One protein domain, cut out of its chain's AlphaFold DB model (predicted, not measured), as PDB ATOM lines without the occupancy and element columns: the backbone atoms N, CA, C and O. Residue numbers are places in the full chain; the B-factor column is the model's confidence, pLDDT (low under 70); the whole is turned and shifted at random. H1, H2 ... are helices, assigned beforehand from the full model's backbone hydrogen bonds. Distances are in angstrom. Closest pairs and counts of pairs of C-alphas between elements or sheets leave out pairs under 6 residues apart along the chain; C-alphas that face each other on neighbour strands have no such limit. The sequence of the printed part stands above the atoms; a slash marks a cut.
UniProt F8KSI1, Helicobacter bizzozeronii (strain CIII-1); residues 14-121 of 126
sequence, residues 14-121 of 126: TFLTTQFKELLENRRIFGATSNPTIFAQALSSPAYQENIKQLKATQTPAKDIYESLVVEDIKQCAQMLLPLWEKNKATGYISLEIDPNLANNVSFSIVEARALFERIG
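This is residues 14 to 121 of the 126 residues of a protein of Helicobacter bizzozeronii (strain CIII-1) (UniProt F8KSI1). One long helix, H4, runs through the middle, with H1 and H3 on one side and H5 crossing it on the other. Residues 31 to 32 pair with 93 to 94, parallel. The printed part has 108 residues with five named helices, H1 to H5, and no named strand: all helix, compact, radius of gyration of the C-alphas 15.0 A, spans 42 by 35 by 22 A.

H1, residues 14 to 25, begins at C-alpha (38.967, -17.211, 30.598). H2 is 36 to 42, H3 46 to 57, H4 62 to 87, 37.9 A long with a kink of 48 degrees near 81. H5, 106 to 120, 21.0 A, ends at (41.338, -36.409, 30.431).

The hub H4 touches H1 (C-alphas of Leu 16 and Cys 77, 6.8 A), only just H3 (Leu 55 and Ile 65, 6.4 A; 3 pairs within 8 A) and H5 (Lys 75 and Ile 120, 5.5 A). H2 and H4 are close but not clearly touching (Phe 39 and Val 70, 7.5 A). Every O i to N i+4 pair is within hydrogen-bond range in H2 and H5; H1 has 5 of 8, H3 6 of 8, H4 20 of 22.

The C-alphas farthest apart, Ala 57 and Asn 88, are 43.3 A apart. The H4 to H5 link is long. The printed part has no cut; no printed residue is under 70 in pLDDT.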
ATOM      1  N   THR A  14      39.975 -18.282  30.650       96.69
ATOM      2  CA  THR A  14      38.967 -17.211  30.598       96.69
ATOM      3  C   THR A  14      38.235 -17.232  29.260       96.69
ATOM      4  O   THR A  14      37.014 -17.090  29.216       96.69
ATOM      5  N   PHE A  15      38.951 -17.456  28.159       97.88
ATOM      6  CA  PHE A  15      38.355 -17.574  26.830       97.88
ATOM      7  C   PHE A  15      37.361 -18.740  26.730       97.88
ATOM      8  O   PHE A  15      36.254 -18.544  26.222       97.88
ATOM      9  N   LEU A  16      37.702 -19.918  27.268       96.88
ATOM     10  CA  LEU A  16      36.820 -21.092  27.303       96.88
ATOM     11  C   LEU A  16      35.495 -20.793  28.015       96.88
ATOM     12  O   LEU A  16      34.423 -21.166  27.538       96.88
ATOM     13  N   THR A  17      35.564 -20.101  29.151       90.75
ATOM     14  CA  THR A  17      34.396 -19.817  29.999       90.75
ATOM     15  C   THR A  17      33.552 -18.635  29.519       90.75
ATOM     16  O   THR A  17      32.422 -18.477  29.982       90.75
ATOM     17  N   THR A  18      34.059 -17.834  28.580       94.81
ATOM     18  CA  THR A  18      33.376 -16.642  28.059       94.81
ATOM     19  C   THR A  18      33.054 -16.785  26.568       94.81
ATOM     20  O   THR A  18      31.938 -17.146  26.200       94.81
ATOM     21  N   GLN A  19      34.032 -16.538  25.703       97.88
ATOM     22  CA  GLN A  19      33.843 -16.380  24.260       97.88
ATOM     23  C   GLN A  19      33.697 -17.713  23.519       97.88
ATOM     24  O   GLN A  19      32.916 -17.811  22.576       97.88
ATOM     25  N   PHE A  20      34.416 -18.761  23.933       98.19
ATOM     26  CA  PHE A  20      34.363 -20.061  23.253       98.19
ATOM     27  C   PHE A  20      32.945 -20.642  23.247       98.19
ATOM     28  O   PHE A  20      32.461 -21.123  22.220       98.19
ATOM     29  N   LYS A  21      32.251 -20.536  24.384       94.94
ATOM     30  CA  LYS A  21      30.858 -20.958  24.525       94.94
ATOM     31  C   LYS A  21      29.935 -20.200  23.564       94.94
ATOM     32  O   LYS A  21      29.147 -20.831  22.866       94.94
ATOM     33  N   GLU A  22      30.081 -18.881  23.470       97.12
ATOM     34  CA  GLU A  22      29.306 -18.057  22.535       97.12
ATOM     35  C   GLU A  22      29.560 -18.464  21.071       97.12
ATOM     36  O   GLU A  22      28.626 -18.577  20.272       97.12
ATOM     37  N   LEU A  23      30.817 -18.741  20.705       98.12
ATOM     38  CA  LEU A  23      31.172 -19.200  19.360       98.12
ATOM     39  C   LEU A  23      30.528 -20.554  19.023       98.12
ATOM     40  O   LEU A  23      30.108 -20.759  17.879       98.12
ATOM     41  N   LEU A  24      30.422 -21.463  19.996       97.00
ATOM     42  CA  LEU A  24      29.728 -22.742  19.832       97.00
ATOM     43  C   LEU A  24      28.216 -22.563  19.671       97.00
ATOM     44  O   LEU A  24      27.628 -23.114  18.738       97.00
ATOM     45  N   GLU A  25      27.589 -21.774  20.544       95.19
ATOM     46  CA  GLU A  25      26.142 -21.512  20.525       95.19
ATOM     47  C   GLU A  25      25.709 -20.865  19.204       95.19
ATOM     48  O   GLU A  25      24.719 -21.275  18.589       95.19
ATOM     49  N   ASN A  26      26.526 -19.944  18.692       96.75
ATOM     50  CA  ASN A  26      26.325 -19.284  17.405       96.75
ATOM     51  C   ASN A  26      26.778 -20.121  16.193       96.75
ATOM     52  O   ASN A  26      26.782 -19.614  15.067       96.75
ATOM     53  N   ARG A  27      27.170 -21.388  16.400       95.12
ATOM     54  CA  ARG A  27      27.646 -22.327  15.365       95.12
ATOM     55  C   ARG A  27      28.760 -21.756  14.481       95.12
ATOM     56  O   ARG A  27      28.794 -21.990  13.273       95.12
ATOM     57  N   ARG A  28      29.659 -20.977  15.083       97.38
ATOM     58  CA  ARG A  28      30.824 -20.386  14.408       97.38
ATOM     59  C   ARG A  28      32.009 -21.336  14.381       97.38
ATOM     60  O   ARG A  28      32.790 -21.285  13.438       97.38
ATOM     61  N   ILE A  29      32.112 -22.206  15.380       98.06
ATOM     62  CA  ILE A  29      33.155 -23.225  15.494       98.06
ATOM     63  C   ILE A  29      32.538 -24.587  15.814       98.06
ATOM     64  O   ILE A  29      31.433 -24.681  16.347       98.06
ATOM     65  N   PHE A  30      33.266 -25.641  15.469       98.31
ATOM     66  CA  PHE A  30      32.819 -27.032  15.570       98.31
ATOM     67  C   PHE A  30      33.895 -27.955  16.143       98.31
ATOM     68  O   PHE A  30      33.746 -29.173  16.108       98.31
ATOM     69  N   GLY A  31      34.989 -27.391  16.630       98.38
ATOM     70  CA  GLY A  31      36.137 -28.102  17.162       98.38
ATOM     71  C   GLY A  31      37.208 -27.105  17.572       98.38
ATOM     72  O   GLY A  31      37.062 -25.898  17.348       98.38
ATOM     73  N   ALA A  32      38.275 -27.610  18.167       98.44
ATOM     74  CA  ALA A  32      39.394 -26.799  18.605       98.44
ATOM     75  C   ALA A  32      40.720 -27.552  18.477       98.44
ATOM     76  O   ALA A  32      40.759 -28.785  18.434       98.44
ATOM     77  N   THR A  33      41.809 -26.799  18.407       98.00
ATOM     78  CA  THR A  33      43.176 -27.312  18.412       98.00
ATOM     79  C   THR A  33      43.992 -26.628  19.496       98.00
ATOM     80  O   THR A  33      43.776 -25.464  19.829       98.00
ATOM     81  N   SER A  34      44.929 -27.378  20.062       97.12
ATOM     82  CA  SER A  34      45.964 -26.857  20.946       97.12
ATOM     83  C   SER A  34      47.320 -27.420  20.533       97.12
ATOM     84  O   SER A  34      47.395 -28.471  19.895       97.12
ATOM     85  N   ASN A  35      48.378 -26.706  20.898       96.06
ATOM     86  CA  ASN A  35      49.769 -27.111  20.736       96.06
ATOM     87  C   ASN A  35      50.601 -26.479  21.874       96.06
ATOM     88  O   ASN A  35      50.097 -25.599  22.591       96.06
ATOM     89  N   PRO A  36      51.871 -26.881  22.068       94.81
ATOM     90  CA  PRO A  36      52.705 -26.350  23.141       94.81
ATOM     91  C   PRO A  36      52.864 -24.825  23.101       94.81
ATOM     92  O   PRO A  36      52.919 -24.191  24.153       94.81
ATOM     93  N   THR A  37      52.898 -24.209  21.913       95.62
ATOM     94  CA  THR A  37      53.006 -22.748  21.774       95.62
ATOM     95  C   THR A  37      51.742 -22.032  22.242       95.62
ATOM     96  O   THR A  37      51.850 -21.038  22.960       95.62
ATOM     97  N   ILE A  38      50.557 -22.548  21.902       96.88
ATOM     98  CA  ILE A  38      49.276 -22.005  22.375       96.88
ATOM     99  C   ILE A  38      49.225 -22.058  23.904       96.88
ATOM    100  O   ILE A  38      48.921 -21.050  24.539       96.88
ATOM    101  N   PHE A  39      49.606 -23.183  24.519       97.00
ATOM    102  CA  PHE A  39      49.628 -23.273  25.980       97.00
ATOM    103  C   PHE A  39      50.704 -22.405  26.629       97.00
ATOM    104  O   PHE A  39      50.447 -21.821  27.677       97.00
ATOM    105  N   ALA A  40      51.884 -22.259  26.024       95.06
ATOM    106  CA  ALA A  40      52.906 -21.350  26.541       95.06
ATOM    107  C   ALA A  40      52.381 -19.905  26.635       95.06
ATOM    108  O   ALA A  40      52.636 -19.214  27.622       95.06
ATOM    109  N   GLN A  41      51.601 -19.470  25.640       95.44
ATOM    110  CA  GLN A  41      50.934 -18.168  25.661       95.44
ATOM    111  C   GLN A  41      49.808 -18.133  26.700       95.44
ATOM    112  O   GLN A  41      49.781 -17.225  27.532       95.44
ATOM    113  N   ALA A  42      48.920 -19.129  26.710       96.88
ATOM    114  CA  ALA A  42      47.788 -19.195  27.633       96.88
ATOM    115  C   ALA A  42      48.234 -19.170  29.101       96.88
ATOM    116  O   ALA A  42      47.767 -18.340  29.872       96.88
ATOM    117  N   LEU A  43      49.211 -20.000  29.471       96.81
ATOM    118  CA  LEU A  43      49.718 -20.129  30.842       96.81
ATOM    119  C   LEU A  43      50.451 -18.874  31.345       96.81
ATOM    120  O   LEU A  43      50.666 -18.726  32.549       96.81
ATOM    121  N   SER A  44      50.820 -17.954  30.446       95.81
ATOM    122  CA  SER A  44      51.339 -16.634  30.820       95.81
ATOM    123  C   SER A  44      50.239 -15.641  31.224       95.81
ATOM    124  O   SER A  44      50.539 -14.591  31.793       95.81
ATOM    125  N   SER A  45      48.964 -15.965  30.972       96.25
ATOM    126  CA  SER A  45      47.833 -15.111  31.326       96.25
ATOM    127  C   SER A  45      47.617 -15.058  32.850       96.25
ATOM    128  O   SER A  45      48.010 -15.977  33.584       96.25
ATOM    129  N   PRO A  46      46.939 -14.011  33.359       96.62
ATOM    130  CA  PRO A  46      46.526 -13.932  34.759       96.62
ATOM    131  C   PRO A  46      45.666 -15.112  35.235       96.62
ATOM    132  O   PRO A  46      45.679 -15.415  36.426       96.62
ATOM    133  N   ALA A  47      44.953 -15.796  34.332       96.38
ATOM    134  CA  ALA A  47      44.001 -16.850  34.684       96.38
ATOM    135  C   ALA A  47      44.649 -18.086  35.329       96.38
ATOM    136  O   ALA A  47      43.961 -18.859  35.992       96.38
ATOM    137  N   TYR A  48      45.962 -18.260  35.161       97.12
ATOM    138  CA  TYR A  48      46.698 -19.423  35.661       97.12
ATOM    139  C   TYR A  48      47.633 -19.107  36.827       97.12
ATOM    140  O   TYR A  48      48.121 -20.028  37.479       97.12
ATOM    141  N   GLN A  49      47.910 -17.829  37.104       95.50
ATOM    142  CA  GLN A  49      49.006 -17.449  38.004       95.50
ATOM    143  C   GLN A  49      48.811 -17.971  39.428       95.50
ATOM    144  O   GLN A  49      49.767 -18.445  40.044       95.50
ATOM    145  N   GLU A  50      47.580 -17.945  39.938       95.50
ATOM    146  CA  GLU A  50      47.286 -18.444  41.282       95.50
ATOM    147  C   GLU A  50      47.405 -19.976  41.357       95.50
ATOM    148  O   GLU A  50      48.088 -20.487  42.245       95.50
ATOM    149  N   ASN A  51      46.860 -20.719  40.383       94.19
ATOM    150  CA  ASN A  51      47.029 -22.176  40.310       94.19
ATOM    151  C   ASN A  51      48.511 -22.572  40.209       94.19
ATOM    152  O   ASN A  51      48.971 -23.456  40.932       94.19
ATOM    153  N   ILE A  52      49.282 -21.891  39.353       95.75
ATOM    154  CA  ILE A  52      50.722 -22.133  39.192       95.75
ATOM    155  C   ILE A  52      51.460 -21.865  40.509       95.75
ATOM    156  O   ILE A  52      52.330 -22.645  40.895       95.75
ATOM    157  N   LYS A  53      51.126 -20.780  41.216       95.56
ATOM    158  CA  LYS A  53      51.736 -20.439  42.507       95.56
ATOM    159  C   LYS A  53      51.463 -21.514  43.561       95.56
ATOM    160  O   LYS A  53      52.390 -21.922  44.258       95.56
ATOM    161  N   GLN A  54      50.224 -21.995  43.646       94.75
ATOM    162  CA  GLN A  54      49.826 -23.051  44.580       94.75
ATOM    163  C   GLN A  54      50.534 -24.378  44.277       94.75
ATOM    164  O   GLN A  54      51.095 -24.992  45.181       94.75
ATOM    165  N   LEU A  55      50.594 -24.783  43.005       93.69
ATOM    166  CA  LEU A  55      51.266 -26.018  42.586       93.69
ATOM    167  C   LEU A  55      52.795 -25.954  42.751       93.69
ATOM    168  O   LEU A  55      53.436 -26.954  43.068       93.69
ATOM    169  N   LYS A  56      53.405 -24.774  42.592       93.38
ATOM    170  CA  LYS A  56      54.833 -24.584  42.891       93.38
ATOM    171  C   LYS A  56      55.133 -24.696  44.385       93.38
ATOM    172  O   LYS A  56      56.197 -25.195  44.749       93.38
ATOM    173  N   ALA A  57      54.212 -24.267  45.250       94.94
ATOM    174  CA  ALA A  57      54.390 -24.357  46.700       94.94
ATOM    175  C   ALA A  57      54.465 -25.811  47.205       94.94
ATOM    176  O   ALA A  57      55.048 -26.056  48.259       94.94
ATOM    177  N   THR A  58      53.943 -26.779  46.444       92.75
ATOM    178  CA  THR A  58      54.009 -28.212  46.771       92.75
ATOM    179  C   THR A  58      55.249 -28.921  46.210       92.75
ATOM    180  O   THR A  58      55.342 -30.138  46.321       92.75
ATOM    181  N   GLN A  59      56.208 -28.189  45.621       90.88
ATOM    182  CA  GLN A  59      57.405 -28.745  44.965       90.88
ATOM    183  C   GLN A  59      57.091 -29.716  43.808       90.88
ATOM    184  O   GLN A  59      57.899 -30.581  43.473       90.88
ATOM    185  N   THR A  60      55.928 -29.555  43.171       92.25
ATOM    186  CA  THR A  60      55.535 -30.360  42.008       92.25
ATOM    187  C   THR A  60      56.478 -30.087  40.823       92.25
ATOM    188  O   THR A  60      56.759 -28.916  40.536       92.25
ATOM    189  N   PRO A  61      56.970 -31.118  40.109       94.88
ATOM    190  CA  PRO A  61      57.777 -30.936  38.904       94.88
ATOM    191  C   PRO A  61      57.073 -30.072  37.852       94.88
ATOM    192  O   PRO A  61      55.866 -30.170  37.651       94.88
ATOM    193  N   ALA A  62      57.830 -29.243  37.128       93.31
ATOM    194  CA  ALA A  62      57.256 -28.289  36.173       93.31
ATOM    195  C   ALA A  62      56.389 -28.952  35.085       93.31
ATOM    196  O   ALA A  62      55.359 -28.391  34.709       93.31
ATOM    197  N   LYS A  63      56.779 -30.148  34.616       91.44
ATOM    198  CA  LYS A  63      56.000 -30.933  33.647       91.44
ATOM    199  C   LYS A  63      54.649 -31.354  34.226       91.44
ATOM    200  O   LYS A  63      53.632 -31.148  33.578       91.44
ATOM    201  N   ASP A  64      54.619 -31.823  35.467       93.88
ATOM    202  CA  ASP A  64      53.379 -32.242  36.126       93.88
ATOM    203  C   ASP A  64      52.440 -31.053  36.380       93.88
ATOM    204  O   ASP A  64      51.226 -31.174  36.205       93.88
ATOM    205  N   ILE A  65      52.990 -29.877  36.725       95.56
ATOM    206  CA  ILE A  65      52.214 -28.626  36.824       95.56
ATOM    207  C   ILE A  65      51.578 -28.293  35.472       95.56
ATOM    208  O   ILE A  65      50.374 -28.053  35.407       95.56
ATOM    209  N   TYR A  66      52.381 -28.281  34.405       95.50
ATOM    210  CA  TYR A  66      51.905 -28.026  33.046       95.50
ATOM    211  C   TYR A  66      50.789 -29.003  32.667       95.50
ATOM    212  O   TYR A  66      49.683 -28.574  32.340       95.50
ATOM    213  N   GLU A  67      51.041 -30.306  32.789       95.44
ATOM    214  CA  GLU A  67      50.086 -31.344  32.412       95.44
ATOM    215  C   GLU A  67      48.791 -31.258  33.220       95.44
ATOM    216  O   GLU A  67      47.712 -31.450  32.669       95.44
ATOM    217  N   SER A  68      48.866 -30.943  34.516       95.69
ATOM    218  CA  SER A  68      47.669 -30.758  35.341       95.69
ATOM    219  C   SER A  68      46.777 -29.632  34.817       95.69
ATOM    220  O   SER A  68      45.559 -29.791  34.794       95.69
ATOM    221  N   LEU A  69      47.367 -28.507  34.404       97.00
ATOM    222  CA  LEU A  69      46.620 -27.343  33.921       97.00
ATOM    223  C   LEU A  69      46.030 -27.593  32.531       97.00
ATOM    224  O   LEU A  69      44.853 -27.314  32.303       97.00
ATOM    225  N   VAL A  70      46.813 -28.164  31.612       96.69
ATOM    226  CA  VAL A  70      46.331 -28.424  30.246       96.69
ATOM    227  C   VAL A  70      45.286 -29.537  30.210       96.69
ATOM    228  O   VAL A  70      44.314 -29.422  29.472       96.69
ATOM    229  N   VAL A  71      45.418 -30.586  31.033       97.81
ATOM    230  CA  VAL A  71      44.406 -31.654  31.127       97.81
ATOM    231  C   VAL A  71      43.062 -31.089  31.582       97.81
ATOM    232  O   VAL A  71      42.030 -31.476  31.037       97.81
ATOM    233  N   GLU A  72      43.061 -30.166  32.547       97.75
ATOM    234  CA  GLU A  72      41.843 -29.505  33.023       97.75
ATOM    235  C   GLU A  72      41.164 -28.706  31.900       97.75
ATOM    236  O   GLU A  72      39.975 -28.902  31.631       97.75
ATOM    237  N   ASP A  73      41.927 -27.874  31.192       98.19
ATOM    238  CA  ASP A  73      41.394 -27.021  30.126       98.19
ATOM    239  C   ASP A  73      40.911 -27.841  28.915       98.19
ATOM    240  O   ASP A  73      39.830 -27.589  28.374       98.19
ATOM    241  N   ILE A  74      41.662 -28.874  28.506       98.62
ATOM    242  CA  ILE A  74      41.264 -29.781  27.416       98.62
ATOM    243  C   ILE A  74      40.004 -30.550  27.796       98.62
ATOM    244  O   ILE A  74      39.098 -30.681  26.973       98.62
ATOM    245  N   LYS A  75      39.902 -31.024  29.043       98.69
ATOM    246  CA  LYS A  75      38.698 -31.700  29.532       98.69
ATOM    247  C   LYS A  75      37.486 -30.778  29.490       98.69
ATOM    248  O   LYS A  75      36.432 -31.191  29.009       98.69
ATOM    249  N   GLN A  76      37.632 -29.535  29.945       98.31
ATOM    250  CA  GLN A  76      36.559 -28.545  29.903       98.31
ATOM    251  C   GLN A  76      36.118 -28.257  28.459       98.31
ATOM    252  O   GLN A  76      34.922 -28.281  28.159       98.31
ATOM    253  N   CYS A  77      37.069 -28.046  27.547       98.56
ATOM    254  CA  CYS A  77      36.786 -27.837  26.128       98.56
ATOM    255  C   CYS A  77      36.080 -29.056  25.504       98.56
ATOM    256  O   CYS A  77      35.053 -28.914  24.836       98.56
ATOM    257  N   ALA A  78      36.567 -30.267  25.793       98.69
ATOM    258  CA  ALA A  78      35.968 -31.517  25.338       98.69
ATOM    259  C   ALA A  78      34.521 -31.665  25.826       98.69
ATOM    260  O   ALA A  78      33.651 -32.048  25.047       98.69
ATOM    261  N   GLN A  79      34.227 -31.316  27.081       98.56
ATOM    262  CA  GLN A  79      32.865 -31.356  27.623       98.56
ATOM    263  C   GLN A  79      31.925 -30.393  26.888       98.56
ATOM    264  O   GLN A  79      30.809 -30.776  26.546       98.56
ATOM    265  N   MET A  80      32.382 -29.173  26.587       98.25
ATOM    266  CA  MET A  80      31.602 -28.196  25.814       98.25
ATOM    267  C   MET A  80      31.333 -28.669  24.377       98.25
ATOM    268  O   MET A  80      30.267 -28.411  23.823       98.25
ATOM    269  N   LEU A  81      32.292 -29.377  23.778       98.50
ATOM    270  CA  LEU A  81      32.215 -29.890  22.410       98.50
ATOM    271  C   LEU A  81      31.470 -31.230  22.284       98.50
ATOM    272  O   LEU A  81      31.063 -31.598  21.178       98.50
ATOM    273  N   LEU A  82      31.271 -31.952  23.389       98.62
ATOM    274  CA  LEU A  82      30.711 -33.304  23.392       98.62
ATOM    275  C   LEU A  82      29.347 -33.411  22.680       98.62
ATOM    276  O   LEU A  82      29.205 -34.321  21.862       98.62
ATOM    277  N   PRO A  83      28.383 -32.479  22.852       98.19
ATOM    278  CA  PRO A  83      27.099 -32.563  22.148       98.19
ATOM    279  C   PRO A  83      27.229 -32.517  20.617       98.19
ATOM    280  O   PRO A  83      26.440 -33.136  19.898       98.19
ATOM    281  N   LEU A  84      28.231 -31.798  20.092       97.88
ATOM    282  CA  LEU A  84      28.507 -31.774  18.654       97.88
ATOM    283  C   LEU A  84      29.038 -33.130  18.188       97.88
ATOM    284  O   LEU A  84      28.544 -33.662  17.195       97.88
ATOM    285  N   TRP A  85      29.976 -33.702  18.944       98.38
ATOM    286  CA  TRP A  85      30.575 -35.004  18.658       98.38
ATOM    287  C   TRP A  85      29.564 -36.153  18.745       98.38
ATOM    288  O   TRP A  85      29.594 -37.095  17.952       98.38
ATOM    289  N   GLU A  86      28.641 -36.112  19.703       98.38
ATOM    290  CA  GLU A  86      27.558 -37.094  19.827       98.38
ATOM    291  C   GLU A  86      26.620 -37.061  18.623       98.38
ATOM    292  O   GLU A  86      26.265 -38.115  18.097       98.38
ATOM    293  N   LYS A  87      26.286 -35.861  18.139       97.44
ATOM    294  CA  LYS A  87      25.421 -35.675  16.972       97.44
ATOM    295  C   LYS A  87      26.109 -36.031  15.653       97.44
ATOM    296  O   LYS A  87      25.466 -36.575  14.758       97.44
ATOM    297  N   ASN A  88      27.381 -35.672  15.501       95.94
ATOM    298  CA  ASN A  88      28.154 -35.910  14.291       95.94
ATOM    299  C   ASN A  88      29.626 -36.150  14.642       95.94
ATOM    300  O   ASN A  88      30.342 -35.233  15.027       95.94
ATOM    301  N   LYS A  89      30.108 -37.372  14.400       95.31
ATOM    302  CA  LYS A  89      31.508 -37.768  14.630       95.31
ATOM    303  C   LYS A  89      32.516 -37.087  13.692       95.31
ATOM    304  O   LYS A  89      33.687 -37.426  13.741       95.31
ATOM    305  N   ALA A  90      32.098 -36.161  12.829       95.62
ATOM    306  CA  ALA A  90      32.994 -35.281  12.077       95.62
ATOM    307  C   ALA A  90      33.302 -33.954  12.806       95.62
ATOM    308  O   ALA A  90      34.156 -33.193  12.350       95.62
ATOM    309  N   THR A  91      32.619 -33.660  13.917       97.44
ATOM    310  CA  THR A  91      32.766 -32.424  14.701       97.44
ATOM    311  C   THR A  91      32.932 -32.729  16.191       97.44
ATOM    312  O   THR A  91      32.941 -33.882  16.617       97.44
ATOM    313  N   GLY A  92      33.097 -31.681  16.993       98.25
ATOM    314  CA  GLY A  92      33.133 -31.749  18.447       98.25
ATOM    315  C   GLY A  92      34.439 -32.289  19.016       98.25
ATOM    316  O   GLY A  92      34.435 -32.778  20.137       98.25
ATOM    317  N   TYR A  93      35.542 -32.216  18.274       98.69
ATOM    318  CA  TYR A  93      36.856 -32.647  18.750       98.69
ATOM    319  C   TYR A  93      37.689 -31.480  19.276       98.69
ATOM    320  O   TYR A  93      37.649 -30.385  18.715       98.69
ATOM    321  N   ILE A  94      38.502 -31.761  20.291       98.69
ATOM    322  CA  ILE A  94      39.633 -30.933  20.724       98.69
ATOM    323  C   ILE A  94      40.912 -31.760  20.580       98.69
ATOM    324  O   ILE A  94      40.912 -32.936  20.950       98.69
ATOM    325  N   SER A  95      41.979 -31.175  20.027       98.25
ATOM    326  CA  SER A  95      43.287 -31.839  19.987       98.25
ATOM    327  C   SER A  95      44.211 -31.411  21.119       98.25
ATOM    328  O   SER A  95      44.239 -30.231  21.479       98.25
ATOM    329  N   LEU A  96      45.004 -32.356  21.620       98.12
ATOM    330  CA  LEU A  96      46.138 -32.105  22.508       98.12
ATOM    331  C   LEU A  96      47.397 -32.743  21.920       98.12
ATOM    332  O   LEU A  96      47.443 -33.948  21.690       98.12
ATOM    333  N   GLU A  97      48.431 -31.937  21.700       96.75
ATOM    334  CA  GLU A  97      49.741 -32.456  21.310       96.75
ATOM    335  C   GLU A  97      50.489 -33.049  22.512       96.75
ATOM    336  O   GLU A  97      50.444 -32.519  23.623       96.75
ATOM    337  N   ILE A  98      51.192 -34.150  22.257       95.56
ATOM    338  CA  ILE A  98      52.139 -34.773  23.187       95.56
ATOM    339  C   ILE A  98      53.474 -34.007  23.224       95.56
ATOM    340  O   ILE A  98      53.707 -33.099  22.423       95.56
ATOM    341  N   ASP A  99      54.366 -34.374  24.142       94.50
ATOM    342  CA  ASP A  99      55.677 -33.755  24.324       94.50
ATOM    343  C   ASP A  99      56.504 -33.838  23.025       94.50
ATOM    344  O   ASP A  99      56.843 -34.935  22.562       94.50
ATOM    345  N   PRO A 100      56.880 -32.691  22.425       94.31
ATOM    346  CA  PRO A 100      57.594 -32.671  21.152       94.31
ATOM    347  C   PRO A 100      58.975 -33.337  21.229       94.31
ATOM    348  O   PRO A 100      59.504 -33.774  20.205       94.31
ATOM    349  N   ASN A 101      59.557 -33.489  22.424       95.31
ATOM    350  CA  ASN A 101      60.823 -34.207  22.599       95.31
ATOM    351  C   ASN A 101      60.688 -35.716  22.340       95.31
ATOM    352  O   ASN A 101      61.690 -36.401  22.124       95.31
ATOM    353  N   LEU A 102      59.461 -36.244  22.326       95.50
ATOM    354  CA  LEU A 102      59.172 -37.647  22.039       95.50
ATOM    355  C   LEU A 102      58.942 -37.921  20.549       95.50
ATOM    356  O   LEU A 102      58.745 -39.081  20.193       95.50
ATOM    357  N   ALA A 103      59.038 -36.914  19.671       94.75
ATOM    358  CA  ALA A 103      58.752 -37.045  18.236       94.75
ATOM    359  C   ALA A 103      59.513 -38.198  17.547       94.75
ATOM    360  O   ALA A 103      58.983 -38.848  16.649       94.75
ATOM    361  N   ASN A 104      60.739 -38.488  17.997       97.06
ATOM    362  CA  ASN A 104      61.574 -39.572  17.466       97.06
ATOM    363  C   ASN A 104      61.497 -40.875  18.283       97.06
ATOM    364  O   ASN A 104      62.221 -41.827  17.998       97.06
ATOM    365  N   ASN A 105      60.647 -40.934  19.310       97.62
ATOM    366  CA  ASN A 105      60.474 -42.098  20.168       97.62
ATOM    367  C   ASN A 105      59.012 -42.553  20.184       97.62
ATOM    368  O   ASN A 105      58.200 -42.115  21.001       97.62
ATOM    369  N   VAL A 106      58.694 -43.483  19.281       97.12
ATOM    370  CA  VAL A 106      57.339 -44.029  19.106       97.12
ATOM    371  C   VAL A 106      56.811 -44.661  20.395       97.12
ATOM    372  O   VAL A 106      55.659 -44.441  20.761       97.12
ATOM    373  N   SER A 107      57.640 -45.430  21.103       97.88
ATOM    374  CA  SER A 107      57.220 -46.132  22.317       97.88
ATOM    375  C   SER A 107      56.799 -45.159  23.417       97.88
ATOM    376  O   SER A 107      55.714 -45.319  23.972       97.88
ATOM    377  N   PHE A 108      57.602 -44.126  23.695       97.38
ATOM    378  CA  PHE A 108      57.233 -43.121  24.696       97.38
ATOM    379  C   PHE A 108      56.091 -42.217  24.228       97.38
ATOM    380  O   PHE A 108      55.222 -41.907  25.037       97.38
ATOM    381  N   SER A 109      56.022 -41.882  22.935       97.69
ATOM    382  CA  SER A 109      54.886 -41.142  22.366       97.69
ATOM    383  C   SER A 109      53.549 -41.859  22.598       97.69
ATOM    384  O   SER A 109      52.571 -41.239  23.006       97.69
ATOM    385  N   ILE A 110      53.498 -43.184  22.393       97.94
ATOM    386  CA  ILE A 110      52.281 -43.981  22.634       97.94
ATOM    387  C   ILE A 110      51.923 -44.011  24.123       97.94
ATOM    388  O   ILE A 110      50.742 -43.930  24.467       97.94
ATOM    389  N   VAL A 111      52.920 -44.162  24.999       98.12
ATOM    390  CA  VAL A 111      52.708 -44.190  26.455       98.12
ATOM    391  C   VAL A 111      52.122 -42.866  26.934       98.12
ATOM    392  O   VAL A 111      51.115 -42.872  27.641       98.12
ATOM    393  N   GLU A 112      52.699 -41.741  26.514       96.88
ATOM    394  CA  GLU A 112      52.234 -40.418  26.923       96.88
ATOM    395  C   GLU A 112      50.841 -40.103  26.366       96.88
ATOM    396  O   GLU A 112      49.960 -39.702  27.126       96.88
ATOM    397  N   ALA A 113      50.595 -40.382  25.081       97.31
ATOM    398  CA  ALA A 113      49.281 -40.180  24.469       97.31
ATOM    399  C   ALA A 113      48.175 -40.950  25.210       97.31
ATOM    400  O   ALA A 113      47.109 -40.400  25.489       97.31
ATOM    401  N   ARG A 114      48.432 -42.215  25.578       97.94
ATOM    402  CA  ARG A 114      47.482 -43.033  26.353       97.94
ATOM    403  C   ARG A 114      47.254 -42.464  27.747       97.94
ATOM    404  O   ARG A 114      46.103 -42.314  28.146       97.94
ATOM    405  N   ALA A 115      48.324 -42.110  28.456       97.25
ATOM    406  CA  ALA A 115      48.227 -41.555  29.801       97.25
ATOM    407  C   ALA A 115      47.435 -40.237  29.821       97.25
ATOM    408  O   ALA A 115      46.578 -40.044  30.683       97.25
ATOM    409  N   LEU A 116      47.675 -39.341  28.858       97.69
ATOM    410  CA  LEU A 116      46.924 -38.092  28.728       97.69
ATOM    411  C   LEU A 116      45.456 -38.353  28.385       97.69
ATOM    412  O   LEU A 116      44.573 -37.804  29.046       97.69
ATOM    413  N   PHE A 117      45.179 -39.225  27.411       98.38
ATOM    414  CA  PHE A 117      43.810 -39.575  27.033       98.38
ATOM    415  C   PHE A 117      43.016 -40.162  28.212       98.38
ATOM    416  O   PHE A 117      41.886 -39.745  28.463       98.38
ATOM    417  N   GLU A 118      43.622 -41.072  28.982       98.19
ATOM    418  CA  GLU A 118      43.023 -41.661  30.187       98.19
ATOM    419  C   GLU A 118      42.774 -40.616  31.282       98.19
ATOM    420  O   GLU A 118      41.685 -40.578  31.858       98.19
ATOM    421  N   ARG A 119      43.743 -39.729  31.545       98.12
ATOM    422  CA  ARG A 119      43.608 -38.650  32.542       98.12
ATOM    423  C   ARG A 119      42.509 -37.658  32.183       98.12
ATOM    424  O   ARG A 119      41.774 -37.207  33.066       98.12
ATOM    425  N   ILE A 120      42.392 -37.308  30.905       98.50
ATOM    426  CA  ILE A 120      41.338 -36.409  30.431       98.50
ATOM    427  C   ILE A 120      39.980 -37.119  30.509       98.50
ATOM    428  O   ILE A 120      39.010 -36.549  31.021       98.50
ATOM    429  N   GLY A 121      39.924 -38.380  30.070       98.44
ATOM    430  CA  GLY A 121      38.753 -39.245  30.203       98.44
ATOM    431  C   GLY A 121      37.571 -38.814  29.332       98.44
ATOM    432  O   GLY A 121      36.424 -38.964  29.747       98.44
TER     433      GLY A 121